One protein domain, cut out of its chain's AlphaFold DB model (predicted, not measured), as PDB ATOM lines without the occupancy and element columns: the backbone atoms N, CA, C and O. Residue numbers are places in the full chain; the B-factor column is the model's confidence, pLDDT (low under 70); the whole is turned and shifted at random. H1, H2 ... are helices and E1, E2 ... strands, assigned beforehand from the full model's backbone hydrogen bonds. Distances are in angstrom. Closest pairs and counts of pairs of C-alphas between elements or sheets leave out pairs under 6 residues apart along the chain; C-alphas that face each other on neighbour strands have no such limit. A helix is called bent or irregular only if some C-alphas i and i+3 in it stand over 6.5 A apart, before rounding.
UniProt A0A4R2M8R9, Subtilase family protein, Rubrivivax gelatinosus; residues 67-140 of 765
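Overview. This is residues 67 to 140 of the 765 residues of the protein "Subtilase family protein" of Rubrivivax gelatinosus (UniProt A0A4R2M8R9). Look for a loose, elongated model with a small ribbon of two antiparallel strands, E2 and E3, in its middle part, the helix H1 reaching toward one end, and a long loop at the other end, where residues 81 to 87 stick out. A third strand, E1, comes near the ribbon at Val 74 and near H1 at Pro 73, but it pairs with no named strand. The printed part has 74 residues, with one named helix and three named strands in the order E1, E2, H1, E3 along the chain. The sheet's order is E2 - E3, antiparallel, and the class is mixed, helices and strands, though under half of the residues, 32 of 74, are in named elements. The radius of gyration of the C-alphas is 15.0 A, loose for this size, and the C-alphas span 48 by 30 by 18 A.

Along the chain. Begin with the sheet and find C-alpha 94 at (23.219, 12.853, 18.470), where E2 starts; it holds residues 94 to 98 and measures 12.8 A from first to last C-alpha. Its neighbour E3 holds residues 137 to 140, measures 10.1 A, and ends at C-alpha 140 at (20.261, 11.566, 23.090). Now go back to C-alpha 70 at (24.900, 1.147, 31.942): from there E1, residues 70 to 76 and the longest strand by residues, runs 14.5 A to C-alpha 76, its z value falling to 17.812. For the helix, look at C-alpha 112 at (28.395, -5.730, 23.087); H1, residues 112 to 127, runs 23.4 A from there to C-alpha 127 at (6.249, -12.812, 20.888). H1 is irregular: C-alphas 113 and 116 are 7.5 A apart, where about 5 A is found in a regular helix.

Arrangement. Start again at the sheet, where E2 and E3 are antiparallel neighbours with an angle of 158 degrees between their N-to-C directions. Read C-alphas that face each other: 97 and 138 are 4.6 A apart, and 96 and 139 are 5.1 A apart. Then look at the backbone across this pair: N 96 and O 139 are 2.8 A apart and N 137 and O 98 are 3.1 A apart, both within hydrogen-bond range. From the sheet go to E1, where the closest C-alphas of E1 and E2, those of Val 74 and Leu 98, are 7.7 A apart. E1 and E3 are only just apart, their closest C-alphas being 8.2 A from each other. From E1 go on to H1: the closest C-alphas of the two, those of Pro 73 and Phe 115, are 6.8 A apart, and their centres are 13.4 A apart. Along H1, 10 of 12 O i to N i+4 pairs are within hydrogen-bond range.

Size, cuts and confidence. The two C-alphas farthest apart are those of Gly 83 and Ser 128, at 48.5 A. The first and last printed C-alphas, those of Pro 67 and Thr 140, are 22.8 A apart, and the printed part has no cut. Follow residues 77 to 93 for the long link from E1 to E2, 17 residues whose C-alphas lie 11 to 27 A from the mean of the C-alphas; within it residues 81 to 87 stand free. The link from E2 to H1, residues 99 to 111, is long too, and the link from H1 to E3, with 9 residues, is short. In the B-factor column you will find a mean pLDDT of 79.2 for the printed part, with 16 residues under 70, namely residues 83 to 91 and 129 to 135.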
ATOM      1  N   PRO A  67      31.191  -2.764  38.923       96.19
ATOM      2  CA  PRO A  67      31.208  -1.501  38.185       96.19
ATOM      3  C   PRO A  67      29.790  -0.895  38.116       96.19
ATOM      4  O   PRO A  67      28.806  -1.634  38.236       96.19
ATOM      5  N   MET A  68      29.677   0.428  37.957       95.56
ATOM      6  CA  MET A  68      28.412   1.196  38.023       95.56
ATOM      7  C   MET A  68      28.106   1.915  36.703       95.56
ATOM      8  O   MET A  68      27.825   3.117  36.677       95.56
ATOM      9  N   PHE A  69      28.215   1.172  35.598       96.81
ATOM     10  CA  PHE A  69      27.849   1.647  34.270       96.81
ATOM     11  C   PHE A  69      26.602   0.949  33.718       96.81
ATOM     12  O   PHE A  69      26.319  -0.230  33.966       96.81
ATOM     13  N   HIS A  70      25.901   1.681  32.859       97.19
ATOM     14  CA  HIS A  70      24.900   1.147  31.942       97.19
ATOM     15  C   HIS A  70      25.350   1.392  30.501       97.19
ATOM     16  O   HIS A  70      26.020   2.387  30.234       97.19
ATOM     17  N   ALA A  71      24.956   0.535  29.561       96.50
ATOM     18  CA  ALA A  71      25.158   0.769  28.133       96.50
ATOM     19  C   ALA A  71      23.816   0.855  27.409       96.50
ATOM     20  O   ALA A  71      22.928   0.029  27.624       96.50
ATOM     21  N   LEU A  72      23.673   1.844  26.527       94.50
ATOM     22  CA  LEU A  72      22.554   1.911  25.598       94.50
ATOM     23  C   LEU A  72      22.573   0.656  24.703       94.50
ATOM     24  O   LEU A  72      23.647   0.275  24.227       94.50
ATOM     25  N   PRO A  73      21.428   0.016  24.416       92.56
ATOM     26  CA  PRO A  73      21.383  -1.238  23.672       92.56
ATOM     27  C   PRO A  73      21.428  -0.996  22.153       92.56
ATOM     28  O   PRO A  73      20.647  -1.548  21.380       92.56
ATOM     29  N   VAL A  74      22.386  -0.170  21.721       89.56
ATOM     30  CA  VAL A  74      22.752   0.064  20.318       89.56
ATOM     31  C   VAL A  74      24.249   0.382  20.191       89.56
ATOM     32  O   VAL A  74      24.787   1.172  20.966       89.56
ATOM     33  N   LEU A  75      24.930  -0.222  19.211       90.31
ATOM     34  CA  LEU A  75      26.264   0.234  18.803       90.31
ATOM     35  C   LEU A  75      26.119   1.567  18.068       90.31
ATOM     36  O   LEU A  75      25.311   1.680  17.143       90.31
ATOM     37  N   LEU A  76      26.891   2.576  18.458       91.50
ATOM     38  CA  LEU A  76      26.818   3.880  17.812       91.50
ATOM     39  C   LEU A  76      27.516   3.846  16.446       91.50
ATOM     40  O   LEU A  76      28.566   3.210  16.304       91.50
ATOM     41  N   PRO A  77      26.992   4.571  15.440       89.31
ATOM     42  CA  PRO A  77      27.769   4.869  14.249       89.31
ATOM     43  C   PRO A  77      28.969   5.739  14.633       89.31
ATOM     44  O   PRO A  77      28.949   6.450  15.640       89.31
ATOM     45  N   GLU A  78      30.008   5.700  13.806       89.38
ATOM     46  CA  GLU A  78      31.231   6.447  14.065       89.38
ATOM     47  C   GLU A  78      30.961   7.971  14.169       89.38
ATOM     48  O   GLU A  78      30.439   8.558  13.218       89.38
ATOM     49  N   PRO A  79      31.307   8.636  15.295       87.56
ATOM     50  CA  PRO A  79      31.053  10.064  15.484       87.56
ATOM     51  C   PRO A  79      31.847  10.936  14.512       87.56
ATOM     52  O   PRO A  79      32.974  10.590  14.146       87.56
ATOM     53  N   ALA A  80      31.298  12.101  14.160       81.00
ATOM     54  CA  ALA A  80      31.978  13.089  13.325       81.00
ATOM     55  C   ALA A  80      33.287  13.595  13.981       81.00
ATOM     56  O   ALA A  80      33.354  13.716  15.208       81.00
ATOM     57  N   PRO A  81      34.342  13.892  13.199       79.94
ATOM     58  CA  PRO A  81      35.586  14.441  13.727       79.94
ATOM     59  C   PRO A  81      35.436  15.903  14.166       79.94
ATOM     60  O   PRO A  81      34.783  16.714  13.509       79.94
ATOM     61  N   ALA A  82      36.095  16.263  15.269       71.19
ATOM     62  CA  ALA A  82      36.076  17.624  15.789       71.19
ATOM     63  C   ALA A  82      36.574  18.655  14.762       71.19
ATOM     64  O   ALA A  82      37.664  18.531  14.204       71.19
ATOM     65  N   GLY A  83      35.787  19.716  14.570       60.41
ATOM     66  CA  GLY A  83      36.089  20.807  13.642       60.41
ATOM     67  C   GLY A  83      35.490  20.642  12.244       60.41
ATOM     68  O   GLY A  83      35.415  21.635  11.522       60.41
ATOM     69  N   GLU A  84      34.993  19.458  11.874       56.44
ATOM     70  CA  GLU A  84      34.103  19.340  10.719       56.44
ATOM     71  C   GLU A  84      32.690  19.782  11.103       56.44
ATOM     72  O   GLU A  84      32.091  19.288  12.060       56.44
ATOM     73  N   VAL A  85      32.128  20.711  10.327       47.69
ATOM     74  CA  VAL A  85      30.707  21.055  10.421       47.69
ATOM     75  C   VAL A  85      29.922  19.958   9.707       47.69
ATOM     76  O   VAL A  85      29.551  20.099   8.541       47.69
ATOM     77  N   SER A  86      29.688  18.836  10.391       43.59
ATOM     78  CA  SER A  86      28.691  17.873   9.927       43.59
ATOM     79  C   SER A  86      27.312  18.547   9.896       43.59
ATOM     80  O   SER A  86      27.079  19.557  10.566       43.59
ATOM     81  N   ALA A  87      26.346  17.969   9.180       42.84
ATOM     82  CA  ALA A  87      24.962  18.449   9.256       42.84
ATOM     83  C   ALA A  87      24.391  18.394  10.697       42.84
ATOM     84  O   ALA A  87      23.433  19.101  10.999       42.84
ATOM     85  N   GLN A  88      25.003  17.610  11.600       43.47
ATOM     86  CA  GLN A  88      24.656  17.541  13.026       43.47
ATOM     87  C   GLN A  88      25.298  18.668  13.857       43.47
ATOM     88  O   GLN A  88      24.727  19.064  14.864       43.47
ATOM     89  N   ALA A  89      26.405  19.278  13.417       43.06
ATOM     90  CA  ALA A  89      27.004  20.436  14.098       43.06
ATOM     91  C   ALA A  89      26.105  21.698  14.072       43.06
ATOM     92  O   ALA A  89      26.347  22.651  14.811       43.06
ATOM     93  N   LEU A  90      25.054  21.694  13.241       48.38
ATOM     94  CA  LEU A  90      23.942  22.656  13.249       48.38
ATOM     95  C   LEU A  90      22.648  22.092  13.875       48.38
ATOM     96  O   LEU A  90      21.675  22.829  14.011       48.38
ATOM     97  N   GLY A  91      22.617  20.800  14.218       56.56
ATOM     98  CA  GLY A  91      21.432  20.045  14.643       56.56
ATOM     99  C   GLY A  91      21.405  19.620  16.117       56.56
ATOM    100  O   GLY A  91      20.388  19.092  16.560       56.56
ATOM    101  N   GLY A  92      22.480  19.861  16.870       73.19
ATOM    102  CA  GLY A  92      22.583  19.501  18.287       73.19
ATOM    103  C   GLY A  92      22.977  18.033  18.531       73.19
ATOM    104  O   GLY A  92      23.397  17.346  17.594       73.19
ATOM    105  N   PRO A  93      22.847  17.556  19.783       87.50
ATOM    106  CA  PRO A  93      23.343  16.246  20.209       87.50
ATOM    107  C   PRO A  93      22.738  15.063  19.457       87.50
ATOM    108  O   PRO A  93      21.573  15.079  19.042       87.50
ATOM    109  N   GLN A  94      23.539  14.005  19.310       89.69
ATOM    110  CA  GLN A  94      23.219  12.853  18.470       89.69
ATOM    111  C   GLN A  94      21.958  12.132  18.959       89.69
ATOM    112  O   GLN A  94      21.930  11.576  20.053       89.69
ATOM    113  N   GLN A  95      20.929  12.083  18.114       91.06
ATOM    114  CA  GLN A  95      19.707  11.329  18.387       91.06
ATOM    115  C   GLN A  95      19.812   9.917  17.803       91.06
ATOM    116  O   GLN A  95      20.092   9.757  16.613       91.06
ATOM    117  N   ILE A  96      19.553   8.899  18.623       90.44
ATOM    118  CA  ILE A  96      19.470   7.496  18.210       90.44
ATOM    119  C   ILE A  96      18.049   6.992  18.447       90.44
ATOM    120  O   ILE A  96      17.552   7.017  19.571       90.44
ATOM    121  N   VAL A  97      17.393   6.520  17.387       89.44
ATOM    122  CA  VAL A  97      16.060   5.913  17.477       89.44
ATOM    123  C   VAL A  97      16.210   4.420  17.755       89.44
ATOM    124  O   VAL A  97      16.804   3.695  16.960       89.44
ATOM    125  N   LEU A  98      15.655   3.974  18.876       86.88
ATOM    126  CA  LEU A  98      15.557   2.577  19.282       86.88
ATOM    127  C   LEU A  98      14.164   2.041  18.946       86.88
ATOM    128  O   LEU A  98      13.157   2.735  19.139       86.88
ATOM    129  N   ASP A  99      14.100   0.796  18.474       81.19
ATOM    130  CA  ASP A  99      12.826   0.096  18.324       81.19
ATOM    131  C   ASP A  99      12.230  -0.279  19.704       81.19
ATOM    132  O   ASP A  99      12.874  -0.160  20.751       81.19
ATOM    133  N   GLY A 100      10.965  -0.713  19.717       73.50
ATOM    134  CA  GLY A 100      10.247  -1.080  20.945       73.50
ATOM    135  C   GLY A 100      10.707  -2.386  21.618       73.50
ATOM    136  O   GLY A 100      10.120  -2.775  22.631       73.50
ATOM    137  N   VAL A 101      11.695  -3.086  21.047       76.31
ATOM    138  CA  VAL A 101      12.406  -4.218  21.664       76.31
ATOM    139  C   VAL A 101      13.650  -3.688  22.363       76.31
ATOM    140  O   VAL A 101      13.858  -3.965  23.541       76.31
ATOM    141  N   ASP A 102      14.455  -2.907  21.649       81.50
ATOM    142  CA  ASP A 102      15.751  -2.437  22.120       81.50
ATOM    143  C   ASP A 102      15.597  -1.518  23.329       81.50
ATOM    144  O   ASP A 102      16.308  -1.681  24.315       81.50
ATOM    145  N   SER A 103      14.579  -0.650  23.336       82.88
ATOM    146  CA  SER A 103      14.232   0.205  24.484       82.88
ATOM    147  C   SER A 103      13.823  -0.549  25.762       82.88
ATOM    148  O   SER A 103      13.620   0.063  26.811       82.88
ATOM    149  N   ARG A 104      13.679  -1.879  25.695       82.44
ATOM    150  CA  ARG A 104      13.338  -2.756  26.826       82.44
ATOM    151  C   ARG A 104      14.481  -3.676  27.247       82.44
ATOM    152  O   ARG A 104      14.315  -4.436  28.200       82.44
ATOM    153  N   ILE A 105      15.610  -3.644  26.541       88.12
ATOM    154  CA  ILE A 105      16.803  -4.391  26.928       88.12
ATOM    155  C   ILE A 105      17.347  -3.786  28.225       88.12
ATOM    156  O   ILE A 105      17.513  -2.574  28.349       88.12
ATOM    157  N   ASP A 106      17.619  -4.654  29.196       90.56
ATOM    158  CA  ASP A 106      18.295  -4.289  30.436       90.56
ATOM    159  C   ASP A 106      19.692  -3.737  30.119       90.56
ATOM    160  O   ASP A 106      20.550  -4.444  29.587       90.56
ATOM    161  N   THR A 107      19.888  -2.451  30.405       93.69
ATOM    162  CA  THR A 107      21.104  -1.699  30.078       93.69
ATOM    163  C   THR A 107      22.209  -1.878  31.117       93.69
ATOM    164  O   THR A 107      23.346  -1.466  30.873       93.69
ATOM    165  N   LYS A 108      21.910  -2.484  32.274       94.12
ATOM    166  CA  LYS A 108      22.830  -2.574  33.410       94.12
ATOM    167  C   LYS A 108      24.039  -3.449  33.089       94.12
ATOM    168  O   LYS A 108      23.898  -4.657  32.903       94.12
ATOM    169  N   ARG A 109      25.236  -2.850  33.077       93.62
ATOM    170  CA  ARG A 109      26.507  -3.512  32.714       93.62
ATOM    171  C   ARG A 109      26.415  -4.326  31.410       93.62
ATOM    172  O   ARG A 109      27.002  -5.401  31.277       93.62
ATOM    173  N   LEU A 110      25.619  -3.839  30.458       93.69
ATOM    174  CA  LEU A 110      25.411  -4.497  29.174       93.69
ATOM    175  C   LEU A 110      26.681  -4.376  28.319       93.69
ATOM    176  O   LEU A 110      27.144  -3.272  28.045       93.69
ATOM    177  N   THR A 111      27.217  -5.510  27.870       92.62
ATOM    178  CA  THR A 111      28.364  -5.565  26.953       92.62
ATOM    179  C   THR A 111      27.902  -5.824  25.512       92.62
ATOM    180  O   THR A 111      26.893  -6.512  25.308       92.62
ATOM    181  N   PRO A 112      28.651  -5.371  24.486       88.12
ATOM    182  CA  PRO A 112      28.395  -5.730  23.087       88.12
ATOM    183  C   PRO A 112      28.313  -7.245  22.851       88.12
ATOM    184  O   PRO A 112      27.501  -7.706  22.053       88.12
ATOM    185  N   SER A 113      29.096  -8.033  23.593       84.56
ATOM    186  CA  SER A 113      29.104  -9.499  23.537       84.56
ATOM    187  C   SER A 113      27.801 -10.154  24.035       84.56
ATOM    188  O   SER A 113      27.460 -11.247  23.585       84.56
ATOM    189  N   ARG A 114      27.027  -9.493  24.911       86.94
ATOM    190  CA  ARG A 114      25.731  -9.988  25.443       86.94
ATOM    191  C   ARG A 114      24.502  -9.413  24.736       86.94
ATOM    192  O   ARG A 114      23.387  -9.902  24.926       86.94
ATOM    193  N   PHE A 115      24.708  -8.392  23.918       83.56
ATOM    194  CA  PHE A 115      23.691  -7.599  23.239       83.56
ATOM    195  C   PHE A 115      22.657  -8.432  22.466       83.56
ATOM    196  O   PHE A 115      21.460  -8.348  22.737       83.56
ATOM    197  N   GLU A 116      23.111  -9.273  21.531       78.69
ATOM    198  CA  GLU A 116      22.219 -10.063  20.668       78.69
ATOM    199  C   GLU A 116      21.466 -11.151  21.443       78.69
ATOM    200  O   GLU A 116      20.297 -11.415  21.159       78.69
ATOM    201  N   ALA A 117      22.087 -11.732  22.475       83.19
ATOM    202  CA  ALA A 117      21.418 -12.681  23.363       83.19
ATOM    203  C   ALA A 117      20.256 -12.005  24.112       83.19
ATOM    204  O   ALA A 117      19.120 -12.480  24.059       83.19
ATOM    205  N   ARG A 118      20.502 -10.836  24.720       83.25
ATOM    206  CA  ARG A 118      19.475 -10.084  25.456       83.25
ATOM    207  C   ARG A 118      18.370  -9.552  24.533       83.25
ATOM    208  O   ARG A 118      17.194  -9.596  24.888       83.25
ATOM    209  N   ARG A 119      18.722  -9.134  23.311       83.38
ATOM    210  CA  ARG A 119      17.776  -8.767  22.241       83.38
ATOM    211  C   ARG A 119      16.880  -9.945  21.844       83.38
ATOM    212  O   ARG A 119      15.671  -9.765  21.689       83.38
ATOM    213  N   ALA A 120      17.436 -11.150  21.710       83.12
ATOM    214  CA  ALA A 120      16.668 -12.359  21.406       83.12
ATOM    215  C   ALA A 120      15.700 -12.741  22.544       83.12
ATOM    216  O   ALA A 120      14.539 -13.048  22.270       83.12
ATOM    217  N   GLU A 121      16.134 -12.650  23.805       83.88
ATOM    218  CA  GLU A 121      15.288 -12.882  24.989       83.88
ATOM    219  C   GLU A 121      14.073 -11.938  25.026       83.88
ATOM    220  O   GLU A 121      12.933 -12.391  25.162       83.88
ATOM    221  N   VAL A 122      14.288 -10.630  24.835       81.81
ATOM    222  CA  VAL A 122      13.198  -9.638  24.817       81.81
ATOM    223  C   VAL A 122      12.250  -9.871  23.634       81.81
ATOM    224  O   VAL A 122      11.031  -9.780  23.803       81.81
ATOM    225  N   ARG A 123      12.763 -10.246  22.452       80.06
ATOM    226  CA  ARG A 123      11.922 -10.611  21.292       80.06
ATOM    227  C   ARG A 123      11.060 -11.841  21.566       80.06
ATOM    228  O   ARG A 123       9.886 -11.836  21.203       80.06
ATOM    229  N   ALA A 124      11.596 -12.856  22.245       81.44
ATOM    230  CA  ALA A 124      10.825 -14.030  22.649       81.44
ATOM    231  C   ALA A 124       9.713 -13.673  23.657       81.44
ATOM    232  O   ALA A 124       8.578 -14.120  23.497       81.44
ATOM    233  N   ALA A 125      10.002 -12.814  24.642       77.56
ATOM    234  CA  ALA A 125       9.021 -12.337  25.624       77.56
ATOM    235  C   ALA A 125       7.932 -11.420  25.022       77.56
ATOM    236  O   ALA A 125       6.788 -11.412  25.481       77.56
ATOM    237  N   ALA A 126       8.260 -10.659  23.974       74.31
ATOM    238  CA  ALA A 126       7.277  -9.900  23.203       74.31
ATOM    239  C   ALA A 126       6.391 -10.825  22.349       74.31
ATOM    240  O   ALA A 126       5.171 -10.666  22.322       74.31
ATOM    241  N   ALA A 127       6.980 -11.839  21.702       76.00
ATOM    242  CA  ALA A 127       6.249 -12.812  20.888       76.00
ATOM    243  C   ALA A 127       5.271 -13.681  21.704       76.00
ATOM    244  O   ALA A 127       4.230 -14.077  21.185       76.00
ATOM    245  N   SER A 128       5.564 -13.941  22.983       76.44
ATOM    246  CA  SER A 128       4.662 -14.649  23.905       76.44
ATOM    247  C   SER A 128       3.572 -13.764  24.530       76.44
ATOM    248  O   SER A 128       2.807 -14.237  25.369       76.44
ATOM    249  N   GLY A 129       3.480 -12.482  24.152       68.75
ATOM    250  CA  GLY A 129       2.465 -11.548  24.654       68.75
ATOM    251  C   GLY A 129       2.667 -11.086  26.102       68.75
ATOM    252  O   GLY A 129       1.854 -10.312  26.607       68.75
ATOM    253  N   ILE A 130       3.756 -11.507  26.758       64.94
ATOM    254  CA  ILE A 130       4.141 -11.069  28.112       64.94
ATOM    255  C   ILE A 130       4.501  -9.574  28.105       64.94
ATOM    256  O   ILE A 130       4.279  -8.860  29.082       64.94
ATOM    257  N   VAL A 131       5.012  -9.078  26.974       58.78
ATOM    258  CA  VAL A 131       5.411  -7.684  26.771       58.78
ATOM    259  C   VAL A 131       4.650  -7.096  25.580       58.78
ATOM    260  O   VAL A 131       4.716  -7.616  24.470       58.78
ATOM    261  N   ARG A 132       3.932  -5.983  25.790       59.06
ATOM    262  CA  ARG A 132       3.243  -5.259  24.701       59.06
ATOM    263  C   ARG A 132       4.254  -4.610  23.740       59.06
ATOM    264  O   ARG A 132       5.282  -4.121  24.219       59.06
ATOM    265  N   PRO A 133       3.951  -4.480  22.434       51.75
ATOM    266  CA  PRO A 133       4.700  -3.585  21.552       51.75
ATOM    267  C   PRO A 133       4.770  -2.176  22.159       51.75
ATOM    268  O   PRO A 133       3.776  -1.693  22.705       51.75
ATOM    269  N   ALA A 134       5.945  -1.551  22.111       55.81
ATOM    270  CA  ALA A 134       6.149  -0.156  22.496       55.81
ATOM    271  C   ALA A 134       6.456   0.691  21.260       55.81
ATOM    272  O   ALA A 134       7.017   0.185  20.285       55.81
ATOM    273  N   ASP A 135       6.126   1.976  21.342       66.19
ATOM    274  CA  ASP A 135       6.581   2.982  20.389       66.19
ATOM    275  C   ASP A 135       8.115   3.113  20.409       66.19
ATOM    276  O   ASP A 135       8.797   2.718  21.362       66.19
ATOM    277  N   THR A 136       8.670   3.698  19.348       74.75
ATOM    278  CA  THR A 136      10.101   4.011  19.259       74.75
ATOM    279  C   THR A 136      10.539   4.935  20.392       74.75
ATOM    280  O   THR A 136       9.905   5.964  20.636       74.75
ATOM    281  N   THR A 137      11.661   4.619  21.034       85.75
ATOM    282  CA  THR A 137      12.299   5.492  22.032       85.75
ATOM    283  C   THR A 137      13.458   6.235  21.380       85.75
ATOM    284  O   THR A 137      14.187   5.648  20.587       85.75
ATOM    285  N   VAL A 138      13.646   7.516  21.697       89.81
ATOM    286  CA  VAL A 138      14.788   8.295  21.199       89.81
ATOM    287  C   VAL A 138      15.765   8.521  22.346       89.81
ATOM    288  O   VAL A 138      15.387   9.077  23.374       89.81
ATOM    289  N   ALA A 139      17.005   8.078  22.164       93.31
ATOM    290  CA  ALA A 139      18.117   8.375  23.052       93.31
ATOM    291  C   ALA A 139      18.912   9.572  22.517       93.31
ATOM    292  O   ALA A 139      19.133   9.683  21.310       93.31
ATOM    293  N   THR A 140      19.372  10.443  23.409       95.06
ATOM    294  CA  THR A 140      20.261  11.566  23.090       95.06
ATOM    295  C   THR A 140      21.658  11.255  23.614       95.06
ATOM    296  O   THR A 140      21.835  11.088  24.813       95.06
TER     297      THR A 140